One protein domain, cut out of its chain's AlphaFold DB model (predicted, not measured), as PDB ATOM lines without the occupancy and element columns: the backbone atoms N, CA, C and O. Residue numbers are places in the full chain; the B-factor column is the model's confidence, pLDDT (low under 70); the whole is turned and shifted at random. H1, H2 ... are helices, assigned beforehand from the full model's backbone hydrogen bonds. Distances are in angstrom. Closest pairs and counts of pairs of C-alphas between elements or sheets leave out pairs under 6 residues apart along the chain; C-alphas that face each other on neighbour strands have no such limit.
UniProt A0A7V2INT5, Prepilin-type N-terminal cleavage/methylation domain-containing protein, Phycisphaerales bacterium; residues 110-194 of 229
ATOM      1  N   ILE A 110      87.079  -7.367  87.899       92.06
ATOM      2  CA  ILE A 110      86.357  -8.608  88.234       92.06
ATOM      3  C   ILE A 110      85.403  -8.452  89.438       92.06
ATOM      4  O   ILE A 110      84.226  -8.795  89.287       92.06
ATOM      5  N   PRO A 111      85.826  -7.934  90.612       91.06
ATOM      6  CA  PRO A 111      84.917  -7.803  91.752       91.06
ATOM      7  C   PRO A 111      83.788  -6.798  91.488       91.06
ATOM      8  O   PRO A 111      82.648  -7.038  91.881       91.06
ATOM      9  N   GLN A 112      84.070  -5.705  90.769       90.94
ATOM     10  CA  GLN A 112      83.058  -4.713  90.402       90.94
ATOM     11  C   GLN A 112      81.967  -5.319  89.511       90.94
ATOM     12  O   GLN A 112      80.781  -5.061  89.720       90.94
ATOM     13  N   PHE A 113      82.357  -6.139  88.533       90.25
ATOM     14  CA  PHE A 113      81.414  -6.761  87.608       90.25
ATOM     15  C   PHE A 113      80.479  -7.756  88.309       90.25
ATOM     16  O   PHE A 113      79.287  -7.793  88.008       90.25
ATOM     17  N   SER A 114      80.991  -8.519  89.283       88.31
ATOM     18  CA  SER A 114      80.177  -9.460  90.065       88.31
ATOM     19  C   SER A 114      79.064  -8.746  90.838       88.31
ATOM     20  O   SER A 114      77.904  -9.146  90.751       88.31
ATOM     21  N   ASN A 115      79.396  -7.657  91.538       88.50
ATOM     22  CA  ASN A 115      78.417  -6.887  92.310       88.50
ATOM     23  C   ASN A 115      77.373  -6.228  91.397       88.50
ATOM     24  O   ASN A 115      76.177  -6.300  91.667       88.50
ATOM     25  N   ALA A 116      77.813  -5.648  90.275       90.12
ATOM     26  CA  ALA A 116      76.913  -5.034  89.300       90.12
ATOM     27  C   ALA A 116      75.928  -6.049  88.690       90.12
ATOM     28  O   ALA A 116      74.768  -5.719  88.445       90.12
ATOM     29  N   SER A 117      76.366  -7.293  88.466       89.56
ATOM     30  CA  SER A 117      75.496  -8.367  87.974       89.56
ATOM     31  C   SER A 117      74.432  -8.778  88.999       89.56
ATOM     32  O   SER A 117      73.291  -9.067  88.626       89.56
ATOM     33  N   GLU A 118      74.782  -8.819  90.286       88.25
ATOM     34  CA  GLU A 118      73.821  -9.124  91.349       88.25
ATOM     35  C   GLU A 118      72.800  -7.987  91.505       88.25
ATOM     36  O   GLU A 118      71.593  -8.232  91.525       88.25
ATOM     37  N   GLU A 119      73.257  -6.734  91.492       89.75
ATOM     38  CA  GLU A 119      72.387  -5.557  91.559       89.75
ATOM     39  C   GLU A 119      71.448  -5.448  90.347       89.75
ATOM     40  O   GLU A 119      70.262  -5.147  90.495       89.75
ATOM     41  N   ALA A 120      71.923  -5.788  89.147       92.25
ATOM     42  CA  ALA A 120      71.069  -5.894  87.965       92.25
ATOM     43  C   ALA A 120      69.955  -6.944  88.143       92.25
ATOM     44  O   ALA A 120      68.827  -6.732  87.691       92.25
ATOM     45  N   SER A 121      70.247  -8.051  88.832       90.25
ATOM     46  CA  SER A 121      69.265  -9.104  89.113       90.25
ATOM     47  C   SER A 121      68.207  -8.641  90.119       90.25
ATOM     48  O   SER A 121      67.019  -8.870  89.894       90.25
ATOM     49  N   TYR A 122      68.605  -7.917  91.171       90.50
ATOM     50  CA  TYR A 122      67.664  -7.294  92.110       90.50
ATOM     51  C   TYR A 122      66.771  -6.253  91.433       90.50
ATOM     52  O   TYR A 122      65.552  -6.278  91.595       90.50
ATOM     53  N   ASN A 123      67.357  -5.376  90.615       91.56
ATOM     54  CA  ASN A 123      66.607  -4.361  89.878       91.56
ATOM     55  C   ASN A 123      65.588  -4.986  88.917       91.56
ATOM     56  O   ASN A 123      64.464  -4.496  88.806       91.56
ATOM     57  N   ARG A 124      65.947  -6.103  88.271       91.69
ATOM     58  CA  ARG A 124      65.021  -6.876  87.437       91.69
ATOM     59  C   ARG A 124      63.850  -7.425  88.247       91.69
ATOM     60  O   ARG A 124      62.707  -7.182  87.880       91.69
ATOM     61  N   VAL A 125      64.123  -8.092  89.372       91.88
ATOM     62  CA  VAL A 125      63.067  -8.615  90.255       91.88
ATOM     63  C   VAL A 125      62.153  -7.500  90.744       91.88
ATOM     64  O   VAL A 125      60.940  -7.676  90.768       91.88
ATOM     65  N   ARG A 126      62.701  -6.333  91.089       91.31
ATOM     66  CA  ARG A 126      61.908  -5.183  91.527       91.31
ATOM     67  C   ARG A 126      60.957  -4.685  90.440       91.31
ATOM     68  O   ARG A 126      59.793  -4.419  90.737       91.31
ATOM     69  N   ALA A 127      61.437  -4.569  89.203       93.31
ATOM     70  CA  ALA A 127      60.597  -4.187  88.071       93.31
ATOM     71  C   ALA A 127      59.489  -5.226  87.835       93.31
ATOM     72  O   ALA A 127      58.314  -4.869  87.764       93.31
ATOM     73  N   ASP A 128      59.850  -6.511  87.825       93.31
ATOM     74  CA  ASP A 128      58.909  -7.615  87.632       93.31
ATOM     75  C   ASP A 128      57.849  -7.662  88.754       93.31
ATOM     76  O   ASP A 128      56.656  -7.785  88.473       93.31
ATOM     77  N   LEU A 129      58.242  -7.468  90.022       93.06
ATOM     78  CA  LEU A 129      57.329  -7.368  91.169       93.06
ATOM     79  C   LEU A 129      56.314  -6.239  90.994       93.06
ATOM     80  O   LEU A 129      55.129  -6.428  91.263       93.06
ATOM     81  N   GLN A 130      56.767  -5.057  90.571       93.69
ATOM     82  CA  GLN A 130      55.883  -3.914  90.344       93.69
ATOM     83  C   GLN A 130      54.884  -4.204  89.225       93.69
ATOM     84  O   GLN A 130      53.692  -3.931  89.387       93.69
ATOM     85  N   THR A 131      55.345  -4.814  88.131       94.81
ATOM     86  CA  THR A 131      54.473  -5.243  87.039       94.81
ATOM     87  C   THR A 131      53.427  -6.224  87.554       94.81
ATOM     88  O   THR A 131      52.240  -5.928  87.454       94.81
ATOM     89  N   VAL A 132      53.818  -7.331  88.188       94.19
ATOM     90  CA  VAL A 132      52.863  -8.347  88.663       94.19
ATOM     91  C   VAL A 132      51.886  -7.772  89.694       94.19
ATOM     92  O   VAL A 132      50.682  -7.973  89.564       94.19
ATOM     93  N   ARG A 133      52.355  -6.981  90.670       94.38
ATOM     94  CA  ARG A 133      51.487  -6.337  91.675       94.38
ATOM     95  C   ARG A 133      50.448  -5.413  91.036       94.38
ATOM     96  O   ARG A 133      49.289  -5.437  91.446       94.38
ATOM     97  N   SER A 134      50.830  -4.642  90.014       95.38
ATOM     98  CA  SER A 134      49.890  -3.782  89.280       95.38
ATOM     99  C   SER A 134      48.801  -4.595  88.571       95.38
ATOM    100  O   SER A 134      47.631  -4.217  88.567       95.38
ATOM    101  N   GLN A 135      49.173  -5.761  88.043       94.44
ATOM    102  CA  GLN A 135      48.264  -6.657  87.342       94.44
ATOM    103  C   GLN A 135      47.323  -7.397  88.302       94.44
ATOM    104  O   GLN A 135      46.140  -7.525  88.004       94.44
ATOM    105  N   ILE A 136      47.794  -7.798  89.489       92.25
ATOM    106  CA  ILE A 136      46.939  -8.363  90.549       92.25
ATOM    107  C   ILE A 136      45.887  -7.336  90.989       92.25
ATOM    108  O   ILE A 136      44.721  -7.673  91.191       92.25
ATOM    109  N   GLN A 137      46.275  -6.065  91.121       92.75
ATOM    110  CA  GLN A 137      45.329  -4.999  91.453       92.75
ATOM    111  C   GLN A 137      44.293  -4.794  90.344       92.75
ATOM    112  O   GLN A 137      43.109  -4.632  90.643       92.75
ATOM    113  N   LEU A 138      44.712  -4.844  89.078       91.81
ATOM    114  CA  LEU A 138      43.792  -4.770  87.946       91.81
ATOM    115  C   LEU A 138      42.816  -5.957  87.929       91.81
ATOM    116  O   LEU A 138      41.614  -5.741  87.781       91.81
ATOM    117  N   TYR A 139      43.311  -7.178  88.156       88.62
ATOM    118  CA  TYR A 139      42.486  -8.379  88.312       88.62
ATOM    119  C   TYR A 139      41.419  -8.159  89.383       88.62
ATOM    120  O   TYR A 139      40.229  -8.331  89.120       88.62
ATOM    121  N   LYS A 140      41.838  -7.692  90.564       87.88
ATOM    122  CA  LYS A 140      40.953  -7.429  91.700       87.88
ATOM    123  C   LYS A 140      39.847  -6.431  91.362       87.88
ATOM    124  O   LYS A 140      38.706  -6.626  91.766       87.88
ATOM    125  N   ILE A 141      40.165  -5.364  90.631       88.69
ATOM    126  CA  ILE A 141      39.175  -4.356  90.223       88.69
ATOM    127  C   ILE A 141      38.136  -4.964  89.275       88.69
ATOM    128  O   ILE A 141      36.946  -4.692  89.419       88.69
ATOM    129  N   GLN A 142      38.568  -5.792  88.324       85.94
ATOM    130  CA  GLN A 142      37.668  -6.386  87.333       85.94
ATOM    131  C   GLN A 142      36.841  -7.556  87.893       85.94
ATOM    132  O   GLN A 142      35.742  -7.801  87.407       85.94
ATOM    133  N   HIS A 143      37.320  -8.217  88.949       81.94
ATOM    134  CA  HIS A 143      36.632  -9.316  89.637       81.94
ATOM    135  C   HIS A 143      35.950  -8.860  90.936       81.94
ATOM    136  O   HIS A 143      35.933  -9.580  91.927       81.94
ATOM    137  N   MET A 144      35.406  -7.638  90.959       84.88
ATOM    138  CA  MET A 144      34.589  -7.121  92.071       84.88
ATOM    139  C   MET A 144      35.250  -7.194  93.464       84.88
ATOM    140  O   MET A 144      34.571  -7.314  94.481       84.88
ATOM    141  N   GLY A 145      36.577  -7.079  93.535       84.50
ATOM    142  CA  GLY A 145      37.338  -7.135  94.783       84.50
ATOM    143  C   GLY A 145      37.930  -8.506  95.118       84.50
ATOM    144  O   GLY A 145      38.704  -8.586  96.075       84.50
ATOM    145  N   THR A 146      37.637  -9.539  94.326       84.62
ATOM    146  CA  THR A 146      38.173 -10.894  94.494       84.62
ATOM    147  C   THR A 146      39.613 -10.980  93.985       84.62
ATOM    148  O   THR A 146      39.955 -10.470  92.919       84.62
ATOM    149  N   LEU A 147      40.484 -11.605  94.774       87.50
ATOM    150  CA  LEU A 147      41.885 -11.846  94.426       87.50
ATOM    151  C   LEU A 147      42.039 -13.174  93.665       87.50
ATOM    152  O   LEU A 147      41.223 -14.076  93.853       87.50
ATOM    153  N   PRO A 148      43.082 -13.335  92.829       86.12
ATOM    154  CA  PRO A 148      43.329 -14.610  92.173       86.12
ATOM    155  C   PRO A 148      43.645 -15.702  93.206       86.12
ATOM    156  O   PRO A 148      44.219 -15.430  94.263       86.12
ATOM    157  N   SER A 149      43.280 -16.942  92.885       85.12
ATOM    158  CA  SER A 149      43.541 -18.117  93.721       85.12
ATOM    159  C   SER A 149      45.029 -18.448  93.762       85.12
ATOM    160  O   SER A 149      45.698 -18.390  92.733       85.12
ATOM    161  N   ALA A 150      45.550 -18.865  94.920       83.19
ATOM    162  CA  ALA A 150      46.944 -19.298  95.033       83.19
ATOM    163  C   ALA A 150      47.237 -20.579  94.232       83.19
ATOM    164  O   ALA A 150      48.330 -20.719  93.693       83.19
ATOM    165  N   ALA A 151      46.265 -21.492  94.116       82.44
ATOM    166  CA  ALA A 151      46.450 -22.765  93.417       82.44
ATOM    167  C   ALA A 151      46.581 -22.590  91.894       82.44
ATOM    168  O   ALA A 151      47.343 -23.307  91.255       82.44
ATOM    169  N   ASN A 152      45.870 -21.605  91.335       82.12
ATOM    170  CA  ASN A 152      45.799 -21.340  89.895       82.12
ATOM    171  C   ASN A 152      46.315 -19.940  89.536       82.12
ATOM    172  O   ASN A 152      45.913 -19.369  88.522       82.12
ATOM    173  N   PHE A 153      47.192 -19.372  90.368       85.38
ATOM    174  CA  PHE A 153      47.636 -17.985  90.235       85.38
ATOM    175  C   PHE A 153      48.207 -17.694  88.846       85.38
ATOM    176  O   PHE A 153      47.813 -16.725  88.203       85.38
ATOM    177  N   GLU A 154      49.095 -18.559  88.352       86.44
ATOM    178  CA  GLU A 154      49.684 -18.404  87.023       86.44
ATOM    179  C   GLU A 154      48.615 -18.371  85.930       86.44
ATOM    180  O   GLU A 154      48.583 -17.426  85.146       86.44
ATOM    181  N   ALA A 155      47.678 -19.317  85.949       83.50
ATOM    182  CA  ALA A 155      46.607 -19.391  84.964       83.50
ATOM    183  C   ALA A 155      45.679 -18.165  84.997       83.50
ATOM    184  O   ALA A 155      45.294 -17.674  83.940       83.50
ATOM    185  N   HIS A 156      45.359 -17.631  86.179       84.56
ATOM    186  CA  HIS A 156      44.530 -16.425  86.303       84.56
ATOM    187  C   HIS A 156      45.233 -15.173  85.770       84.56
ATOM    188  O   HIS A 156      44.577 -14.244  85.307       84.56
ATOM    189  N   MET A 157      46.564 -15.128  85.850       88.44
ATOM    190  CA  MET A 157      47.335 -13.978  85.397       88.44
ATOM    191  C   MET A 157      47.680 -14.059  83.909       88.44
ATOM    192  O   MET A 157      47.642 -13.033  83.235       88.44
ATOM    193  N   THR A 158      48.020 -15.242  83.389       88.94
ATOM    194  CA  THR A 158      48.449 -15.419  81.990       88.94
ATOM    195  C   THR A 158      47.338 -15.852  81.043       88.94
ATOM    196  O   THR A 158      47.487 -15.736  79.829       88.94
ATOM    197  N   GLY A 159      46.250 -16.395  81.580       83.00
ATOM    198  CA  GLY A 159      45.076 -16.816  80.831       83.00
ATOM    199  C   GLY A 159      43.975 -15.762  80.824       83.00
ATOM    200  O   GLY A 159      44.100 -14.684  81.405       83.00
ATOM    201  N   TYR A 160      42.882 -16.106  80.153       82.75
ATOM    202  CA  TYR A 160      41.643 -15.350  80.233       82.75
ATOM    203  C   TYR A 160      40.758 -15.927  81.339       82.75
ATOM    204  O   TYR A 160      40.629 -17.148  81.450       82.75
ATOM    205  N   THR A 161      40.121 -15.058  82.116       78.44
ATOM    206  CA  THR A 161      39.178 -15.441  83.172       78.44
ATOM    207  C   THR A 161      37.794 -14.881  82.887       78.44
ATOM    208  O   THR A 161      37.633 -13.880  82.188       78.44
ATOM    209  N   LEU A 162      36.764 -15.536  83.408       74.12
ATOM    210  CA  LEU A 162      35.406 -14.997  83.380       74.12
ATOM    211  C   LEU A 162      35.250 -13.922  84.463       74.12
ATOM    212  O   LEU A 162      35.820 -14.042  85.548       74.12
ATOM    213  N   ALA A 163      34.472 -12.876  84.175       67.25
ATOM    214  CA  ALA A 163      34.140 -11.863  85.171       67.25
ATOM    215  C   ALA A 163      33.483 -12.511  86.390       67.25
ATOM    216  O   ALA A 163      32.473 -13.206  86.255       67.25
ATOM    217  N   ALA A 164      34.062 -12.269  87.570       62.78
ATOM    218  CA  ALA A 164      33.497 -12.785  88.802       62.78
ATOM    219  C   ALA A 164      32.053 -12.272  88.950       62.78
ATOM    220  O   ALA A 164      31.803 -11.066  88.898       62.78
ATOM    221  N   THR A 165      31.096 -13.187  89.094       57.28
ATOM    222  CA  THR A 165      29.666 -12.891  89.262       57.28
ATOM    223  C   THR A 165      29.305 -12.680  90.743       57.28
ATOM    224  O   THR A 165      28.160 -12.366  91.068       57.28
ATOM    225  N   GLY A 166      30.267 -12.798  91.666       52.47
ATOM    226  CA  GLY A 166      30.089 -12.434  93.072       52.47
ATOM    227  C   GLY A 166      31.297 -12.772  93.955       52.47
ATOM    228  O   GLY A 166      32.238 -13.397  93.495       52.47
ATOM    229  N   PRO A 167      31.282 -12.398  95.247       54.22
ATOM    230  CA  PRO A 167      32.406 -12.607  96.175       54.22
ATOM    231  C   PRO A 167      32.675 -14.075  96.567       54.22
ATOM    232  O   PRO A 167      33.624 -14.331  97.302       54.22
ATOM    233  N   ASN A 168      31.840 -15.016  96.111       52.81
ATOM    234  CA  ASN A 168      31.905 -16.443  96.443       52.81
ATOM    235  C   ASN A 168      31.865 -17.330  95.189       52.81
ATOM    236  O   ASN A 168      31.491 -18.496  95.298       52.81
ATOM    237  N   ASP A 169      32.138 -16.793  93.995       55.59
ATOM    238  CA  ASP A 169      32.391 -17.699  92.885       55.59
ATOM    239  C   ASP A 169      33.730 -18.388  93.121       55.59
ATOM    240  O   ASP A 169      34.759 -17.763  93.375       55.59
ATOM    241  N   ASP A 170      33.689 -19.714  93.130       54.66
ATOM    242  CA  ASP A 170      34.867 -20.541  93.289       54.66
ATOM    243  C   ASP A 170      35.791 -20.294  92.096       54.66
ATOM    244  O   ASP A 170      35.681 -20.964  91.079       54.66
ATOM    245  N   ASN A 171      36.701 -19.329  92.245       55.19
ATOM    246  CA  ASN A 171      37.822 -19.048  91.359       55.19
ATOM    247  C   ASN A 171      37.396 -18.831  89.902       55.19
ATOM    248  O   ASN A 171      37.323 -19.806  89.165       55.19
ATOM    249  N   GLY A 172      37.183 -17.569  89.489       55.78
ATOM    250  CA  GLY A 172      36.903 -17.167  88.099       55.78
ATOM    251  C   GLY A 172      37.410 -18.182  87.073       55.78
ATOM    252  O   GLY A 172      38.615 -18.269  86.838       55.78
ATOM    253  N   ASP A 173      36.479 -19.000  86.575       56.41
ATOM    254  CA  ASP A 173      36.782 -20.238  85.864       56.41
ATOM    255  C   ASP A 173      37.743 -19.961  84.694       56.41
ATOM    256  O   ASP A 173      37.619 -18.959  83.977       56.41
ATOM    257  N   ILE A 174      38.743 -20.832  84.536       59.38
ATOM    258  CA  ILE A 174      39.816 -20.729  83.536       59.38
ATOM    259  C   ILE A 174      39.263 -21.241  82.199       59.38
ATOM    260  O   ILE A 174      39.750 -22.215  81.631       59.38
ATOM    261  N   THR A 175      38.172 -20.655  81.718       56.34
ATOM    262  CA  THR A 175      37.424 -21.170  80.560       56.34
ATOM    263  C   THR A 175      36.832 -20.047  79.718       56.34
ATOM    264  O   THR A 175      35.729 -20.159  79.194       56.34
ATOM    265  N   ALA A 176      37.543 -18.937  79.527       55.03
ATOM    266  CA  ALA A 176      37.039 -17.899  78.634       55.03
ATOM    267  C   ALA A 176      37.587 -18.085  77.205       55.03
ATOM    268  O   ALA A 176      38.505 -17.382  76.786       55.03
ATOM    269  N   ASP A 177      37.033 -19.043  76.451       56.34
ATOM    270  CA  ASP A 177      37.299 -19.170  75.010       56.34
ATOM    271  C   ASP A 177      36.390 -18.280  74.140       56.34
ATOM    272  O   ASP A 177      36.691 -18.072  72.965       56.34
ATOM    273  N   THR A 178      35.323 -17.683  74.690       49.31
ATOM    274  CA  THR A 178      34.395 -16.859  73.902       49.31
ATOM    275  C   THR A 178      33.673 -15.801  74.749       49.31
ATOM    276  O   THR A 178      32.990 -16.136  75.706       49.31
ATOM    277  N   GLY A 179      33.783 -14.523  74.352       51.09
ATOM    278  CA  GLY A 179      32.853 -13.419  74.673       51.09
ATOM    279  C   GLY A 179      32.547 -13.158  76.157       51.09
ATOM    280  O   GLY A 179      31.580 -13.684  76.687       51.09
ATOM    281  N   GLY A 180      33.309 -12.266  76.801       62.75
ATOM    282  CA  GLY A 180      33.180 -11.954  78.242       62.75
ATOM    283  C   GLY A 180      34.451 -12.228  79.055       62.75
ATOM    284  O   GLY A 180      34.474 -12.008  80.262       62.75
ATOM    285  N   ALA A 181      35.501 -12.680  78.368       75.62
ATOM    286  CA  ALA A 181      36.846 -12.881  78.880       75.62
ATOM    287  C   ALA A 181      37.483 -11.575  79.388       75.62
ATOM    288  O   ALA A 181      37.588 -10.595  78.647       75.62
ATOM    289  N   LEU A 182      37.948 -11.587  80.633       82.06
ATOM    290  CA  LEU A 182      38.874 -10.617  81.207       82.06
ATOM    291  C   LEU A 182      40.310 -11.161  81.118       82.06
ATOM    292  O   LEU A 182      40.521 -12.371  81.073       82.06
ATOM    293  N   GLY A 183      41.306 -10.275  81.098       78.69
ATOM    294  CA  GLY A 183      42.714 -10.657  80.926       78.69
ATOM    295  C   GLY A 183      43.118 -10.897  79.457       78.69
ATOM    296  O   GLY A 183      42.380 -10.503  78.550       78.69
ATOM    297  N   PRO A 184      44.300 -11.485  79.194       85.44
ATOM    298  CA  PRO A 184      45.322 -11.854  80.165       85.44
ATOM    299  C   PRO A 184      45.985 -10.620  80.770       85.44
ATOM    300  O   PRO A 184      46.190  -9.602  80.108       85.44
ATOM    301  N   TYR A 185      46.326 -10.713  82.047       89.88
ATOM    302  CA  TYR A 185      46.949  -9.623  82.796       89.88
ATOM    303  C   TYR A 185      48.471  -9.612  82.622       89.88
ATOM    304  O   TYR A 185      49.122  -8.572  82.689       89.88
ATOM    305  N   LEU A 186      49.048 -10.776  82.341       91.50
ATOM    306  CA  LEU A 186      50.446 -10.981  82.000       91.50
ATOM    307  C   LEU A 186      50.528 -11.806  80.717       91.50
ATOM    308  O   LEU A 186      49.770 -12.744  80.525       91.50
ATOM    309  N   GLN A 187      51.482 -11.505  79.837       90.75
ATOM    310  CA  GLN A 187      51.718 -12.357  78.660       90.75
ATOM    311  C   GLN A 187      52.415 -13.669  79.033       90.75
ATOM    312  O   GLN A 187      52.215 -14.695  78.393       90.75
ATOM    313  N   GLN A 188      53.249 -13.619  80.066       89.81
ATOM    314  CA  GLN A 188      53.915 -14.760  80.675       89.81
ATOM    315  C   GLN A 188      54.328 -14.368  82.091       89.81
ATOM    316  O   GLN A 188      54.546 -13.181  82.367       89.81
ATOM    317  N   MET A 189      54.486 -15.351  82.971       87.19
ATOM    318  CA  MET A 189      55.117 -15.095  84.258       87.19
ATOM    319  C   MET A 189      56.585 -14.697  84.054       87.19
ATOM    320  O   MET A 189      57.308 -15.377  83.317       87.19
ATOM    321  N   PRO A 190      57.057 -13.605  84.685       89.94
ATOM    322  CA  PRO A 190      58.473 -13.286  84.667       89.94
ATOM    323  C   PRO A 190      59.260 -14.413  85.338       89.94
ATOM    324  O   PRO A 190      58.801 -15.043  86.288       89.94
ATOM    325  N   THR A 191      60.470 -14.682  84.864       87.69
ATOM    326  CA  THR A 191      61.357 -15.663  85.496       87.69
ATOM    327  C   THR A 191      62.167 -14.990  86.594       87.69
ATOM    328  O   THR A 191      62.856 -14.005  86.337       87.69
ATOM    329  N   ASN A 192      62.133 -15.546  87.804       85.81
ATOM    330  CA  ASN A 192      62.987 -15.081  88.890       85.81
ATOM    331  C   ASN A 192      64.459 -15.482  88.601       85.81
ATOM    332  O   ASN A 192      64.743 -16.680  88.514       85.81
ATOM    333  N   PRO A 193      65.404 -14.526  88.471       86.00
ATOM    334  CA  PRO A 193      66.812 -14.802  88.165       86.00
ATOM    335  C   PRO A 193      67.561 -15.545  89.283       86.00
ATOM    336  O   PRO A 193      68.662 -16.038  89.051       86.00
ATOM    337  N   PHE A 194      66.987 -15.633  90.487       82.88
ATOM    338  CA  PHE A 194      67.578 -16.322  91.636       82.88
ATOM    339  C   PHE A 194      67.203 -17.805  91.725       82.88
ATOM    340  O   PHE A 194      67.696 -18.501  92.612       82.88
TER     341      PHE A 194
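AT A GLANCE: This is residues 110 to 194 of the 229 residues of the protein "Prepilin-type N-terminal cleavage/methylation domain-containing protein" of Phycisphaerales bacterium (UniProt A0A7V2INT5). What does the model look like? One long helix, H1, makes a shaft, and a small head of loops with the short helix H2 gathers beside its last part, while the final residues 185 to 194 fold back along the shaft. Residues 110 to 117 of H1 stick out free. How much is it built of? The printed part has 85 residues with two named helices, H1 then H2, and no named strand; the class is all helix, with 39 residues, under half, in named elements. Is it compact? It is loose, with a radius of gyration of the C-alphas of 16.5 A, and spans 56 by 23 by 19 A, H1 making the length.

IN THESE COORDINATES: Where is the first helix? H1 is residues 110 to 142, 48.7 A from C-alpha 110 at (86.357, -8.608, 88.234) to C-alpha 142 at (37.668, -6.386, 87.333). Where is the second? H2 is residues 153 to 158, 8.7 A long, ending at C-alpha 158 at (48.449, -15.419, 81.990).

HOW THE PARTS SIT: How do H1 and H2 stand? They only just touch, with 3 pairs of C-alphas within 8 A, H1 with residues 135 to 139 alone. The closest C-alphas, of Ile 136 and Met 157, are 7.6 A apart, and the lines are about perpendicular at 88 degrees. What do the backbones show? In H1 and H2 every O i to N i+4 pair is within hydrogen-bond range. Residues 161 to 162 pair antiparallel with residues 181 to 182.

THE WHOLE: How large is it? The two C-alphas farthest apart, of Ile 110 and Thr 165, are 56.9 A apart. Is there a cut or a long link? The printed part has no cut, and the link H1 to H2 is short, with 10 residues. Residues 159 to 194 hold no named element. Where is confidence low? Residues 163 to 180 are under 70, while the mean pLDDT of the printed part is 81.3.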